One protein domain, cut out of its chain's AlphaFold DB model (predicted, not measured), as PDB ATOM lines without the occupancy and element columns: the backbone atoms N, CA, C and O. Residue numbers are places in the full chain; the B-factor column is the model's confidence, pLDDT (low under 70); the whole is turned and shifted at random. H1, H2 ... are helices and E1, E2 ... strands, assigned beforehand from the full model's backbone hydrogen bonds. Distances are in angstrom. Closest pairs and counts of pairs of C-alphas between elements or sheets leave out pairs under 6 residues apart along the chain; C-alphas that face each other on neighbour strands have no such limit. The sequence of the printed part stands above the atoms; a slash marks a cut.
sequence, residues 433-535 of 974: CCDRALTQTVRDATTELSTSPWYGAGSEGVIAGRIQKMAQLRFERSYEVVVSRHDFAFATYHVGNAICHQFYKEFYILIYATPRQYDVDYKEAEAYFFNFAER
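What this domain is: This is residues 433 to 535 of the 974 residues of the protein "HintN domain-containing protein" of Diploscapter pachys (UniProt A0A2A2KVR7). A small antiparallel sheet of three strands, in the order E1, E4, E3, has helices H1 and H2 packed over one face, two layers in all. A third helix, H3, sits beyond H2, off the sheet. The 103 printed residues hold three named helices and four named strands, H1 H2 E1 E2 E3 E4 H3, a mixed class. The whole is compact and rounded, with a radius of gyration of the C-alphas of 13.1 A and spans of 34 by 29 by 23 A.

How they stand to each other: H1, residues 436 to 449, and H2, residues 460 to 475, form a helical hairpin; they touch, closest at C-alphas 442 and 467, 5.6 A apart, and run opposite ways at a steep tilt of 45 degrees. Both are on the same face of the sheet of E1, residues 479 to 484, E4, residues 507 to 513, and E3, residues 499 to 504. H1 runs slantwise to the strands, over E4 and E3, at a height over the sheet of 9.6 A. H2 runs along the strands, over E1, at a height of 8.0 A. Antiparallel E1 and E4 have N 480 and O 512 within hydrogen-bond range, 2.8 A. In the hairpin E3 and E4, N 502 and O 509 are 3.0 A apart. E2, residues 488 to 491, pairs with no named strand. H3, residues 523 to 533, is close to but not clearly touching H2; C-alphas 461 and 533 are closest, 7.5 A apart. In H1 and H3 every O i to N i+4 pair is within hydrogen-bond range, in H2 11 of 12.

Where its parts are: H1 begins at C-alpha 436 (39.658, 23.348, 17.061) and spans 20.1 A; H2 spans 22.4 A and E4 19.5 A. H3 ends at C-alpha 533 (54.121, 21.101, 39.046).

The domain as a whole: The C-alphas farthest apart, those of Pro 453 and Val 495, are 37.2 A apart. The printed part has no cut and no long link. pLDDT is under 70 in 22 residues, among them 491 to 497 and 527 to 535.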
ATOM      1  N   CYS A 433      47.934  22.736  15.062       78.62
ATOM      2  CA  CYS A 433      46.687  22.415  15.758       78.62
ATOM      3  C   CYS A 433      45.799  21.522  14.899       78.62
ATOM      4  O   CYS A 433      45.385  21.899  13.803       78.62
ATOM      5  N   CYS A 434      45.499  20.336  15.428       77.38
ATOM      6  CA  CYS A 434      44.647  19.338  14.790       77.38
ATOM      7  C   CYS A 434      43.200  19.396  15.290       77.38
ATOM      8  O   CYS A 434      42.283  19.188  14.494       77.38
ATOM      9  N   ASP A 435      42.975  19.789  16.549       77.62
ATOM     10  CA  ASP A 435      41.635  20.064  17.069       77.62
ATOM     11  C   ASP A 435      41.377  21.558  17.342       77.62
ATOM     12  O   ASP A 435      42.174  22.300  17.925       77.62
ATOM     13  N   ARG A 436      40.191  21.994  16.914       73.81
ATOM     14  CA  ARG A 436      39.658  23.348  17.061       73.81
ATOM     15  C   ARG A 436      38.993  23.562  18.418       73.81
ATOM     16  O   ARG A 436      38.967  24.700  18.884       73.81
ATOM     17  N   ALA A 437      38.439  22.516  19.036       74.56
ATOM     18  CA  ALA A 437      37.903  22.623  20.388       74.56
ATOM     19  C   ALA A 437      39.052  22.866  21.377       74.56
ATOM     20  O   ALA A 437      39.004  23.850  22.113       74.56
ATOM     21  N   LEU A 438      40.133  22.092  21.277       83.75
ATOM     22  CA  LEU A 438      41.371  22.239  22.038       83.75
ATOM     23  C   LEU A 438      41.998  23.625  21.827       83.75
ATOM     24  O   LEU A 438      42.261  24.340  22.794       83.75
ATOM     25  N   THR A 439      42.107  24.061  20.563       84.62
ATOM     26  CA  THR A 439      42.512  25.434  20.196       84.62
ATOM     27  C   THR A 439      41.709  26.497  20.959       84.62
ATOM     28  O   THR A 439      42.282  27.474  21.447       84.62
ATOM     29  N   GLN A 440      40.381  26.340  21.039       80.62
ATOM     30  CA  GLN A 440      39.508  27.299  21.712       80.62
ATOM     31  C   GLN A 440      39.665  27.239  23.235       80.62
ATOM     32  O   GLN A 440      39.723  28.294  23.853       80.62
ATOM     33  N   THR A 441      39.789  26.050  23.833       86.81
ATOM     34  CA  THR A 441      40.016  25.891  25.280       86.81
ATOM     35  C   THR A 441      41.256  26.651  25.741       86.81
ATOM     36  O   THR A 441      41.178  27.425  26.692       86.81
ATOM     37  N   VAL A 442      42.372  26.508  25.014       89.31
ATOM     38  CA  VAL A 442      43.616  27.246  25.289       89.31
ATOM     39  C   VAL A 442      43.385  28.760  25.247       89.31
ATOM     40  O   VAL A 442      43.873  29.487  26.111       89.31
ATOM     41  N   ARG A 443      42.624  29.259  24.262       87.00
ATOM     42  CA  ARG A 443      42.354  30.699  24.130       87.00
ATOM     43  C   ARG A 443      41.408  31.234  25.186       87.00
ATOM     44  O   ARG A 443      41.658  32.336  25.658       87.00
ATOM     45  N   ASP A 444      40.362  30.495  25.541       84.94
ATOM     46  CA  ASP A 444      39.437  30.869  26.612       84.94
ATOM     47  C   ASP A 444      40.225  31.004  27.926       84.94
ATOM     48  O   ASP A 444      40.286  32.097  28.485       84.94
ATOM     49  N   ALA A 445      40.953  29.950  28.319       89.44
ATOM     50  CA  ALA A 445      41.811  29.914  29.506       89.44
ATOM     51  C   ALA A 445      42.817  31.078  29.555       89.44
ATOM     52  O   ALA A 445      42.891  31.819  30.535       89.44
ATOM     53  N   THR A 446      43.564  31.284  28.466       90.06
ATOM     54  CA  THR A 446      44.571  32.355  28.389       90.06
ATOM     55  C   THR A 446      43.927  33.747  28.369       90.06
ATOM     56  O   THR A 446      44.507  34.708  28.870       90.06
ATOM     57  N   THR A 447      42.719  33.889  27.806       87.25
ATOM     58  CA  THR A 447      41.997  35.172  27.778       87.25
ATOM     59  C   THR A 447      41.464  35.533  29.160       87.25
ATOM     60  O   THR A 447      41.660  36.676  29.569       87.25
ATOM     61  N   GLU A 448      40.871  34.574  29.880       85.81
ATOM     62  CA  GLU A 448      40.425  34.721  31.275       85.81
ATOM     63  C   GLU A 448      41.580  35.204  32.168       85.81
ATOM     64  O   GLU A 448      41.480  36.273  32.775       85.81
ATOM     65  N   LEU A 449      42.719  34.497  32.155       89.12
ATOM     66  CA  LEU A 449      43.916  34.874  32.919       89.12
ATOM     67  C   LEU A 449      44.441  36.266  32.539       89.12
ATOM     68  O   LEU A 449      44.741  37.069  33.418       89.12
ATOM     69  N   SER A 450      44.456  36.609  31.245       89.44
ATOM     70  CA  SER A 450      44.895  37.930  30.756       89.44
ATOM     71  C   SER A 450      43.965  39.110  31.095       89.44
ATOM     72  O   SER A 450      44.116  40.195  30.530       89.44
ATOM     73  N   THR A 451      42.982  38.910  31.978       88.12
ATOM     74  CA  THR A 451      42.244  40.003  32.629       88.12
ATOM     75  C   THR A 451      42.920  40.515  33.903       88.12
ATOM     76  O   THR A 451      42.597  41.625  34.327       88.12
ATOM     77  N   SER A 452      43.837  39.733  34.488       87.81
ATOM     78  CA  SER A 452      44.632  40.099  35.664       87.81
ATOM     79  C   SER A 452      45.816  41.010  35.291       87.81
ATOM     80  O   SER A 452      46.454  40.769  34.262       87.81
ATOM     81  N   PRO A 453      46.187  41.994  36.137       86.94
ATOM     82  CA  PRO A 453      47.458  42.720  36.031       86.94
ATOM     83  C   PRO A 453      48.706  41.831  36.177       86.94
ATOM     84  O   PRO A 453      49.775  42.211  35.712       86.94
ATOM     85  N   TRP A 454      48.569  40.658  36.802       85.25
ATOM     86  CA  TRP A 454      49.645  39.697  37.081       85.25
ATOM     87  C   TRP A 454      49.899  38.715  35.922       85.25
ATOM     88  O   TRP A 454      50.705  37.795  36.039       85.25
ATOM     89  N   TYR A 455      49.207  38.889  34.794       90.50
ATOM     90  CA  TYR A 455      49.434  38.105  33.584       90.50
ATOM     91  C   TYR A 455      50.717  38.554  32.871       90.50
ATOM     92  O   TYR A 455      50.822  39.700  32.433       90.50
ATOM     93  N   GLY A 456      51.678  37.640  32.725       85.69
ATOM     94  CA  GLY A 456      52.978  37.915  32.112       85.69
ATOM     95  C   GLY A 456      54.055  36.908  32.527       85.69
ATOM     96  O   GLY A 456      53.751  35.768  32.883       85.69
ATOM     97  N   ALA A 457      55.325  37.318  32.481       84.94
ATOM     98  CA  ALA A 457      56.450  36.478  32.903       84.94
ATOM     99  C   ALA A 457      56.303  36.024  34.365       84.94
ATOM    100  O   ALA A 457      56.013  36.845  35.231       84.94
ATOM    101  N   GLY A 458      56.525  34.736  34.627       82.12
ATOM    102  CA  GLY A 458      56.291  34.089  35.921       82.12
ATOM    103  C   GLY A 458      54.931  33.383  36.026       82.12
ATOM    104  O   GLY A 458      54.768  32.508  36.869       82.12
ATOM    105  N   SER A 459      53.958  33.703  35.161       87.88
ATOM    106  CA  SER A 459      52.629  33.064  35.173       87.88
ATOM    107  C   SER A 459      52.520  31.793  34.315       87.88
ATOM    108  O   SER A 459      51.439  31.210  34.225       87.88
ATOM    109  N   GLU A 460      53.618  31.329  33.705       88.69
ATOM    110  CA  GLU A 460      53.660  30.167  32.806       88.69
ATOM    111  C   GLU A 460      52.989  28.918  33.414       88.69
ATOM    112  O   GLU A 460      52.198  28.261  32.734       88.69
ATOM    113  N   GLY A 461      53.244  28.609  34.691       85.81
ATOM    114  CA  GLY A 461      52.659  27.462  35.395       85.81
ATOM    115  C   GLY A 461      51.165  27.603  35.670       85.81
ATOM    116  O   GLY A 461      50.410  26.662  35.432       85.81
ATOM    117  N   VAL A 462      50.719  28.799  36.069       88.38
ATOM    118  CA  VAL A 462      49.291  29.109  36.263       88.38
ATOM    119  C   VAL A 462      48.534  28.977  34.939       88.38
ATOM    120  O   VAL A 462      47.435  28.423  34.889       88.38
ATOM    121  N   ILE A 463      49.147  29.429  33.839       90.88
ATOM    122  CA  ILE A 463      48.626  29.259  32.478       90.88
ATOM    123  C   ILE A 463      48.570  27.769  32.108       90.88
ATOM    124  O   ILE A 463      47.522  27.308  31.651       90.88
ATOM    125  N   ALA A 464      49.640  27.002  32.341       90.50
ATOM    126  CA  ALA A 464      49.697  25.573  32.033       90.50
ATOM    127  C   ALA A 464      48.609  24.779  32.780       90.50
ATOM    128  O   ALA A 464      47.799  24.105  32.142       90.50
ATOM    129  N   GLY A 465      48.527  24.929  34.105       88.06
ATOM    130  CA  GLY A 465      47.548  24.246  34.953       88.06
ATOM    131  C   GLY A 465      46.097  24.638  34.651       88.06
ATOM    132  O   GLY A 465      45.219  23.777  34.562       88.06
ATOM    133  N   ARG A 466      45.826  25.928  34.399       90.06
ATOM    134  CA  ARG A 466      44.485  26.402  34.006       90.06
ATOM    135  C   ARG A 466      44.047  25.837  32.655       90.06
ATOM    136  O   ARG A 466      42.898  25.417  32.516       90.06
ATOM    137  N   ILE A 467      44.947  25.797  31.672       92.19
ATOM    138  CA  ILE A 467      44.681  25.188  30.363       92.19
ATOM    139  C   ILE A 467      44.448  23.681  30.510       92.19
ATOM    140  O   ILE A 467      43.487  23.172  29.931       92.19
ATOM    141  N   GLN A 468      45.281  22.987  31.295       90.19
ATOM    142  CA  GLN A 468      45.162  21.549  31.542       90.19
ATOM    143  C   GLN A 468      43.783  21.228  32.126       90.19
ATOM    144  O   GLN A 468      43.013  20.488  31.508       90.19
ATOM    145  N   LYS A 469      43.401  21.892  33.228       86.06
ATOM    146  CA  LYS A 469      42.118  21.635  33.893       86.06
ATOM    147  C   LYS A 469      40.916  21.995  33.022       86.06
ATOM    148  O   LYS A 469      39.936  21.252  33.002       86.06
ATOM    149  N   MET A 470      40.990  23.072  32.233       86.81
ATOM    150  CA  MET A 470      39.931  23.420  31.272       86.81
ATOM    151  C   MET A 470      39.846  22.466  30.069       86.81
ATOM    152  O   MET A 470      38.779  22.370  29.464       86.81
ATOM    153  N   ALA A 471      40.922  21.755  29.715       88.31
ATOM    154  CA  ALA A 471      40.889  20.692  28.711       88.31
ATOM    155  C   ALA A 471      40.309  19.397  29.294       88.31
ATOM    156  O   ALA A 471      39.364  18.850  28.725       88.31
ATOM    157  N   GLN A 472      40.786  18.966  30.463       85.38
ATOM    158  CA  GLN A 472      40.279  17.779  31.161       85.38
ATOM    159  C   GLN A 472      38.763  17.868  31.401       85.38
ATOM    160  O   GLN A 472      38.021  16.989  30.970       85.38
ATOM    161  N   LEU A 473      38.284  18.990  31.956       80.25
ATOM    162  CA  LEU A 473      36.857  19.261  32.213       80.25
ATOM    163  C   LEU A 473      35.990  19.456  30.952       80.25
ATOM    164  O   LEU A 473      34.782  19.678  31.072       80.25
ATOM    165  N   ARG A 474      36.587  19.449  29.753       81.75
ATOM    166  CA  ARG A 474      35.883  19.587  28.466       81.75
ATOM    167  C   ARG A 474      35.850  18.291  27.660       81.75
ATOM    168  O   ARG A 474      34.914  18.098  26.890       81.75
ATOM    169  N   PHE A 475      36.890  17.473  27.785       82.00
ATOM    170  CA  PHE A 475      37.113  16.292  26.952       82.00
ATOM    171  C   PHE A 475      37.077  14.974  27.731       82.00
ATOM    172  O   PHE A 475      37.224  13.931  27.103       82.00
ATOM    173  N   GLU A 476      36.919  15.020  29.061       79.19
ATOM    174  CA  GLU A 476      36.845  13.840  29.946       79.19
ATOM    175  C   GLU A 476      38.078  12.924  29.770       79.19
ATOM    176  O   GLU A 476      38.006  11.698  29.757       79.19
ATOM    177  N   ARG A 477      39.237  13.567  29.559       79.00
ATOM    178  CA  ARG A 477      40.514  12.973  29.145       79.00
ATOM    179  C   ARG A 477      41.685  13.741  29.732       79.00
ATOM    180  O   ARG A 477      41.600  14.948  29.945       79.00
ATOM    181  N   SER A 478      42.797  13.058  29.945       80.62
ATOM    182  CA  SER A 478      44.026  13.634  30.488       80.62
ATOM    183  C   SER A 478      44.881  14.294  29.405       80.62
ATOM    184  O   SER A 478      45.002  13.782  28.288       80.62
ATOM    185  N   TYR A 479      45.461  15.449  29.742       86.62
ATOM    186  CA  TYR A 479      46.253  16.300  28.849       86.62
ATOM    187  C   TYR A 479      47.562  16.723  29.507       86.62
ATOM    188  O   TYR A 479      47.645  16.852  30.728       86.62
ATOM    189  N   GLU A 480      48.553  17.005  28.671       84.94
ATOM    190  CA  GLU A 480      49.827  17.616  29.037       84.94
ATOM    191  C   GLU A 480      49.905  18.995  28.391       84.94
ATOM    192  O   GLU A 480      49.476  19.171  27.246       84.94
ATOM    193  N   VAL A 481      50.425  19.976  29.126       89.19
ATOM    194  CA  VAL A 481      50.524  21.367  28.678       89.19
ATOM    195  C   VAL A 481      51.916  21.906  28.961       89.19
ATOM    196  O   VAL A 481      52.407  21.821  30.084       89.19
ATOM    197  N   VAL A 482      52.535  22.500  27.945       87.44
ATOM    198  CA  VAL A 482      53.855  23.131  28.017       87.44
ATOM    199  C   VAL A 482      53.709  24.589  27.601       87.44
ATOM    200  O   VAL A 482      53.167  24.875  26.530       87.44
ATOM    201  N   VAL A 483      54.175  25.504  28.452       90.81
ATOM    202  CA  VAL A 483      54.016  26.957  28.277       90.81
ATOM    203  C   VAL A 483      55.372  27.644  28.389       90.81
ATOM    204  O   VAL A 483      56.063  27.519  29.400       90.81
ATOM    205  N   SER A 484      55.740  28.394  27.349       89.50
ATOM    206  CA  SER A 484      56.998  29.142  27.256       89.50
ATOM    207  C   SER A 484      56.768  30.519  26.637       89.50
ATOM    208  O   SER A 484      55.863  30.703  25.824       89.50
ATOM    209  N   ARG A 485      57.623  31.497  26.955       89.19
ATOM    210  CA  ARG A 485      57.640  32.810  26.274       89.19
ATOM    211  C   ARG A 485      58.484  32.825  24.999       89.19
ATOM    212  O   ARG A 485      58.501  33.837  24.301       89.19
ATOM    213  N   HIS A 486      59.189  31.740  24.680       85.69
ATOM    214  CA  HIS A 486      59.883  31.537  23.403       85.69
ATOM    215  C   HIS A 486      59.469  30.203  22.776       85.69
ATOM    216  O   HIS A 486      59.066  29.277  23.477       85.69
ATOM    217  N   ASP A 487      59.578  30.130  21.452       82.75
ATOM    218  CA  ASP A 487      59.274  28.929  20.677       82.75
ATOM    219  C   ASP A 487      60.153  27.743  21.122       82.75
ATOM    220  O   ASP A 487      61.226  27.921  21.722       82.75
ATOM    221  N   PHE A 488      59.685  26.520  20.887       80.56
ATOM    222  CA  PHE A 488      60.322  25.320  21.412       80.56
ATOM    223  C   PHE A 488      60.243  24.124  20.470       80.56
ATOM    224  O   PHE A 488      59.199  23.798  19.915       80.56
ATOM    225  N   ALA A 489      61.372  23.432  20.322       76.25
ATOM    226  CA  ALA A 489      61.425  22.170  19.605       76.25
ATOM    227  C   ALA A 489      61.234  21.017  20.586       76.25
ATOM    228  O   ALA A 489      61.918  20.937  21.608       76.25
ATOM    229  N   PHE A 490      60.336  20.104  20.247       72.38
ATOM    230  CA  PHE A 490      60.042  18.923  21.043       72.38
ATOM    231  C   PHE A 490      60.267  17.632  20.242       72.38
ATOM    232  O   PHE A 490      60.547  17.665  19.043       72.38
ATOM    233  N   ALA A 491      60.209  16.499  20.933       68.38
ATOM    234  CA  ALA A 491      60.201  15.149  20.388       68.38
ATOM    235  C   ALA A 491      59.287  14.313  21.293       68.38
ATOM    236  O   ALA A 491      59.716  13.909  22.375       68.38
ATOM    237  N   THR A 492      58.019  14.143  20.899       62.41
ATOM    238  CA  THR A 492      56.937  13.634  21.781       62.41
ATOM    239  C   THR A 492      56.189  12.440  21.191       62.41
ATOM    240  O   THR A 492      56.032  12.327  19.973       62.41
ATOM    241  N   TYR A 493      55.664  11.552  22.042       62.19
ATOM    242  CA  TYR A 493      54.900  10.367  21.633       62.19
ATOM    243  C   TYR A 493      53.384  10.652  21.531       62.19
ATOM    244  O   TYR A 493      52.535   9.866  21.947       62.19
ATOM    245  N   HIS A 494      52.997  11.786  20.938       62.53
ATOM    246  CA  HIS A 494      51.582  12.076  20.674       62.53
ATOM    247  C   HIS A 494      51.035  11.244  19.491       62.53
ATOM    248  O   HIS A 494      51.573  11.275  18.378       62.53
ATOM    249  N   VAL A 495      49.884  10.593  19.699       50.81
ATOM    250  CA  VAL A 495      49.104   9.895  18.662       50.81
ATOM    251  C   VAL A 495      47.711  10.519  18.522       50.81
ATOM    252  O   VAL A 495      46.973  10.631  19.496       50.81
ATOM    253  N   GLY A 496      47.315  10.850  17.287       63.38
ATOM    254  CA  GLY A 496      45.942  11.238  16.937       63.38
ATOM    255  C   GLY A 496      45.792  12.679  16.438       63.38
ATOM    256  O   GLY A 496      46.681  13.214  15.775       63.38
ATOM    257  N   ASN A 497      44.631  13.277  16.728       69.44
ATOM    258  CA  ASN A 497      44.276  14.665  16.390       69.44
ATOM    259  C   ASN A 497      44.237  15.591  17.624       69.44
ATOM    260  O   ASN A 497      43.997  16.791  17.490       69.44
ATOM    261  N   ALA A 498      44.440  15.053  18.828       79.81
ATOM    262  CA  ALA A 498      44.292  15.769  20.093       79.81
ATOM    263  C   ALA A 498      45.578  16.530  20.468       79.81
ATOM    264  O   ALA A 498      46.110  16.344  21.558       79.81
ATOM    265  N   ILE A 499      46.062  17.377  19.553       82.12
ATOM    266  CA  ILE A 499      47.247  18.233  19.713       82.12
ATOM    267  C   ILE A 499      46.976  19.657  19.221       82.12
ATOM    268  O   ILE A 499      46.302  19.868  18.203       82.12
ATOM    269  N   CYS A 500      47.517  20.642  19.936       85.69
ATOM    270  CA  CYS A 500      47.607  22.027  19.493       85.69
ATOM    271  C   CYS A 500      48.859  22.714  20.047       85.69
ATOM    272  O   CYS A 500      48.916  23.027  21.232       85.69
ATOM    273  N   HIS A 501      49.832  22.979  19.172       85.62
ATOM    274  CA  HIS A 501      50.868  23.986  19.387       85.62
ATOM    275  C   HIS A 501      50.434  25.302  18.721       85.62
ATOM    276  O   HIS A 501      50.261  25.343  17.501       85.62
ATOM    277  N   GLN A 502      50.249  26.374  19.499       85.12
ATOM    278  CA  GLN A 502      49.999  27.731  18.987       85.12
ATOM    279  C   GLN A 502      50.749  28.801  19.790       85.12
ATOM    280  O   GLN A 502      50.920  28.665  21.000       85.12
ATOM    281  N   PHE A 503      51.088  29.915  19.137       85.25
ATOM    282  CA  PHE A 503      51.402  31.163  19.829       85.25
ATOM    283  C   PHE A 503      50.105  31.927  20.126       85.25
ATOM    284  O   PHE A 503      49.258  32.106  19.240       85.25
ATOM    285  N   TYR A 504      49.922  32.384  21.363       87.00
ATOM    286  CA  TYR A 504      48.769  33.193  21.749       87.00
ATOM    287  C   TYR A 504      49.121  34.205  22.844       87.00
ATOM    288  O   TYR A 504      49.777  33.868  23.826       87.00
ATOM    289  N   LYS A 505      48.640  35.448  22.673       87.69
ATOM    290  CA  LYS A 505      48.987  36.635  23.483       87.69
ATOM    291  C   LYS A 505      50.493  36.928  23.464       87.69
ATOM    292  O   LYS A 505      50.919  37.736  22.647       87.69
ATOM    293  N   GLU A 506      51.264  36.258  24.314       89.44
ATOM    294  CA  GLU A 506      52.731  36.340  24.387       89.44
ATOM    295  C   GLU A 506      53.417  34.982  24.647       89.44
ATOM    296  O   GLU A 506      54.636  34.931  24.795       89.44
ATOM    297  N   PHE A 507      52.653  33.883  24.686       91.00
ATOM    298  CA  PHE A 507      53.152  32.550  25.024       91.00
ATOM    299  C   PHE A 507      53.032  31.583  23.847       91.00
ATOM    300  O   PHE A 507      52.026  31.560  23.132       91.00
ATOM    301  N   TYR A 508      54.046  30.740  23.701       89.56
ATOM    302  CA  TYR A 508      53.994  29.498  22.948       89.56
ATOM    303  C   TYR A 508      53.405  28.426  23.862       89.56
ATOM    304  O   TYR A 508      53.858  28.243  24.995       89.56
ATOM    305  N   ILE A 509      52.354  27.763  23.385       90.81
ATOM    306  CA  ILE A 509      51.572  26.800  24.158       90.81
ATOM    307  C   ILE A 509      51.419  25.535  23.323       90.81
ATOM    308  O   ILE A 509      50.740  25.561  22.293       90.81
ATOM    309  N   LEU A 510      52.006  24.437  23.793       88.06
ATOM    310  CA  LEU A 510      51.732  23.082  23.318       88.06
ATOM    311  C   LEU A 510      50.776  22.418  24.306       88.06
ATOM    312  O   LEU A 510      51.021  22.419  25.509       88.06
ATOM    313  N   ILE A 511      49.713  21.817  23.784       89.06
ATOM    314  CA  ILE A 511      48.851  20.892  24.519       89.06
ATOM    315  C   ILE A 511      48.628  19.626  23.692       89.06
ATOM    316  O   ILE A 511      48.348  19.716  22.493       89.06
ATOM    317  N   TYR A 512      48.711  18.456  24.326       85.94
ATOM    318  CA  TYR A 512      48.321  17.171  23.738       85.94
ATOM    319  C   TYR A 512      47.670  16.246  24.772       85.94
ATOM    320  O   TYR A 512      47.892  16.396  25.969       85.94
ATOM    321  N   ALA A 513      46.824  15.315  24.323       83.25
ATOM    322  CA  ALA A 513      46.276  14.277  25.200       83.25
ATOM    323  C   ALA A 513      47.384  13.293  25.622       83.25
ATOM    324  O   ALA A 513      48.176  12.879  24.772       83.25
ATOM    325  N   THR A 514      47.433  12.904  26.903       74.88
ATOM    326  CA  THR A 514      48.469  11.992  27.425       74.88
ATOM    327  C   THR A 514      48.433  10.641  26.688       74.88
ATOM    328  O   THR A 514      47.342  10.094  26.478       74.88
ATOM    329  N   PRO A 515      49.584  10.027  26.344       65.44
ATOM    330  CA  PRO A 515      49.592   8.735  25.646       65.44
ATOM    331  C   PRO A 515      49.071   7.560  26.489       65.44
ATOM    332  O   PRO A 515      48.600   6.567  25.934       65.44
ATOM    333  N   ARG A 516      49.131   7.681  27.822       68.06
ATOM    334  CA  ARG A 516      48.409   6.847  28.791       68.06
ATOM    335  C   ARG A 516      47.361   7.724  29.471       68.06
ATOM    336  O   ARG A 516      47.707   8.722  30.101       68.06
ATOM    337  N   GLN A 517      46.090   7.372  29.314       72.38
ATOM    338  CA  GLN A 517      44.980   8.089  29.941       72.38
ATOM    339  C   GLN A 517      44.784   7.615  31.388       72.38
ATOM    340  O   GLN A 517      44.953   6.431  31.685       72.38
ATOM    341  N   TYR A 518      44.416   8.542  32.269       68.44
ATOM    342  CA  TYR A 518      44.031   8.302  33.662       68.44
ATOM    343  C   TYR A 518      42.692   8.985  33.990       68.44
ATOM    344  O   TYR A 518      42.224   9.834  33.226       68.44
ATOM    345  N   ASP A 519      42.087   8.605  35.118       69.00
ATOM    346  CA  ASP A 519      40.833   9.177  35.619       69.00
ATOM    347  C   ASP A 519      41.041  10.618  36.121       69.00
ATOM    348  O   ASP A 519      41.684  10.850  37.147       69.00
ATOM    349  N   VAL A 520      40.498  11.588  35.381       74.38
ATOM    350  CA  VAL A 520      40.627  13.029  35.666       74.38
ATOM    351  C   VAL A 520      39.653  13.547  36.733       74.38
ATOM    352  O   VAL A 520      39.787  14.700  37.163       74.38
ATOM    353  N   ASP A 521      38.705  12.714  37.171       73.75
ATOM    354  CA  ASP A 521      37.804  12.999  38.292       73.75
ATOM    355  C   ASP A 521      38.378  12.503  39.635       73.75
ATOM    356  O   ASP A 521      37.914  12.934  40.697       73.75
ATOM    357  N   TYR A 522      39.430  11.669  39.619       75.19
ATOM    358  CA  TYR A 522      40.117  11.202  40.827       75.19
ATOM    359  C   TYR A 522      41.008  12.302  41.440       75.19
ATOM    360  O   TYR A 522      42.188  12.477  41.115       75.19
ATOM    361  N   LYS A 523      40.399  13.077  42.344       71.44
ATOM    362  CA  LYS A 523      40.928  14.329  42.912       71.44
ATOM    363  C   LYS A 523      42.261  14.176  43.632       71.44
ATOM    364  O   LYS A 523      43.078  15.089  43.581       71.44
ATOM    365  N   GLU A 524      42.478  13.052  44.301       68.25
ATOM    366  CA  GLU A 524      43.690  12.763  45.063       68.25
ATOM    367  C   GLU A 524      44.911  12.634  44.141       68.25
ATOM    368  O   GLU A 524      45.989  13.129  44.473       68.25
ATOM    369  N   ALA A 525      44.738  12.030  42.958       65.88
ATOM    370  CA  ALA A 525      45.784  11.962  41.942       65.88
ATOM    371  C   ALA A 525      45.993  13.326  41.270       65.88
ATOM    372  O   ALA A 525      47.123  13.797  41.192       65.88
ATOM    373  N   GLU A 526      44.918  14.014  40.874       73.69
ATOM    374  CA  GLU A 526      45.003  15.380  40.332       73.69
ATOM    375  C   GLU A 526      45.781  16.323  41.263       73.69
ATOM    376  O   GLU A 526      46.745  16.957  40.836       73.69
ATOM    377  N   ALA A 527      45.433  16.365  42.554       69.12
ATOM    378  CA  ALA A 527      46.137  17.173  43.547       69.12
ATOM    379  C   ALA A 527      47.623  16.789  43.673       69.12
ATOM    380  O   ALA A 527      48.472  17.665  43.821       69.12
ATOM    381  N   TYR A 528      47.960  15.501  43.565       67.62
ATOM    382  CA  TYR A 528      49.350  15.045  43.556       67.62
ATOM    383  C   TYR A 528      50.143  15.593  42.351       67.62
ATOM    384  O   TYR A 528      51.281  16.025  42.538       67.62
ATOM    385  N   PHE A 529      49.557  15.660  41.147       66.56
ATOM    386  CA  PHE A 529      50.230  16.235  39.970       66.56
ATOM    387  C   PHE A 529      50.349  17.765  40.037       66.56
ATOM    388  O   PHE A 529      51.405  18.302  39.701       66.56
ATOM    389  N   PHE A 530      49.335  18.476  40.543       67.75
ATOM    390  CA  PHE A 530      49.440  19.926  40.780       67.75
ATOM    391  C   PHE A 530      50.543  20.260  41.805       67.75
ATOM    392  O   PHE A 530      51.379  21.127  41.547       67.75
ATOM    393  N   ASN A 531      50.646  19.488  42.895       64.81
ATOM    394  CA  ASN A 531      51.715  19.607  43.903       64.81
ATOM    395  C   ASN A 531      53.102  19.129  43.408       64.81
ATOM    396  O   ASN A 531      54.109  19.286  44.111       64.81
ATOM    397  N   PHE A 532      53.173  18.485  42.237       63.41
ATOM    398  CA  PHE A 532      54.425  18.187  41.541       63.41
ATOM    399  C   PHE A 532      54.833  19.366  40.652       63.41
ATOM    400  O   PHE A 532      55.976  19.812  40.732       63.41
ATOM    401  N   ALA A 533      53.892  19.920  39.878       66.62
ATOM    402  CA  ALA A 533      54.121  21.101  39.046       66.62
ATOM    403  C   ALA A 533      54.598  22.307  39.875       66.62
ATOM    404  O   ALA A 533      55.553  22.967  39.480       66.62
ATOM    405  N   GLU A 534      54.017  22.542  41.056       66.12
ATOM    406  CA  GLU A 534      54.427  23.580  42.024       66.12
ATOM    407  C   GLU A 534      55.939  23.595  42.346       66.12
ATOM    408  O   GLU A 534      56.491  24.633  42.701       66.12
ATOM    409  N   ARG A 535      56.635  22.460  42.202       64.81
ATOM    410  CA  ARG A 535      58.065  22.321  42.536       64.81
ATOM    411  C   ARG A 535      59.004  22.779  41.419       64.81
ATOM    412  O   ARG A 535      60.219  22.806  41.620       64.81
TER     413      ARG A 535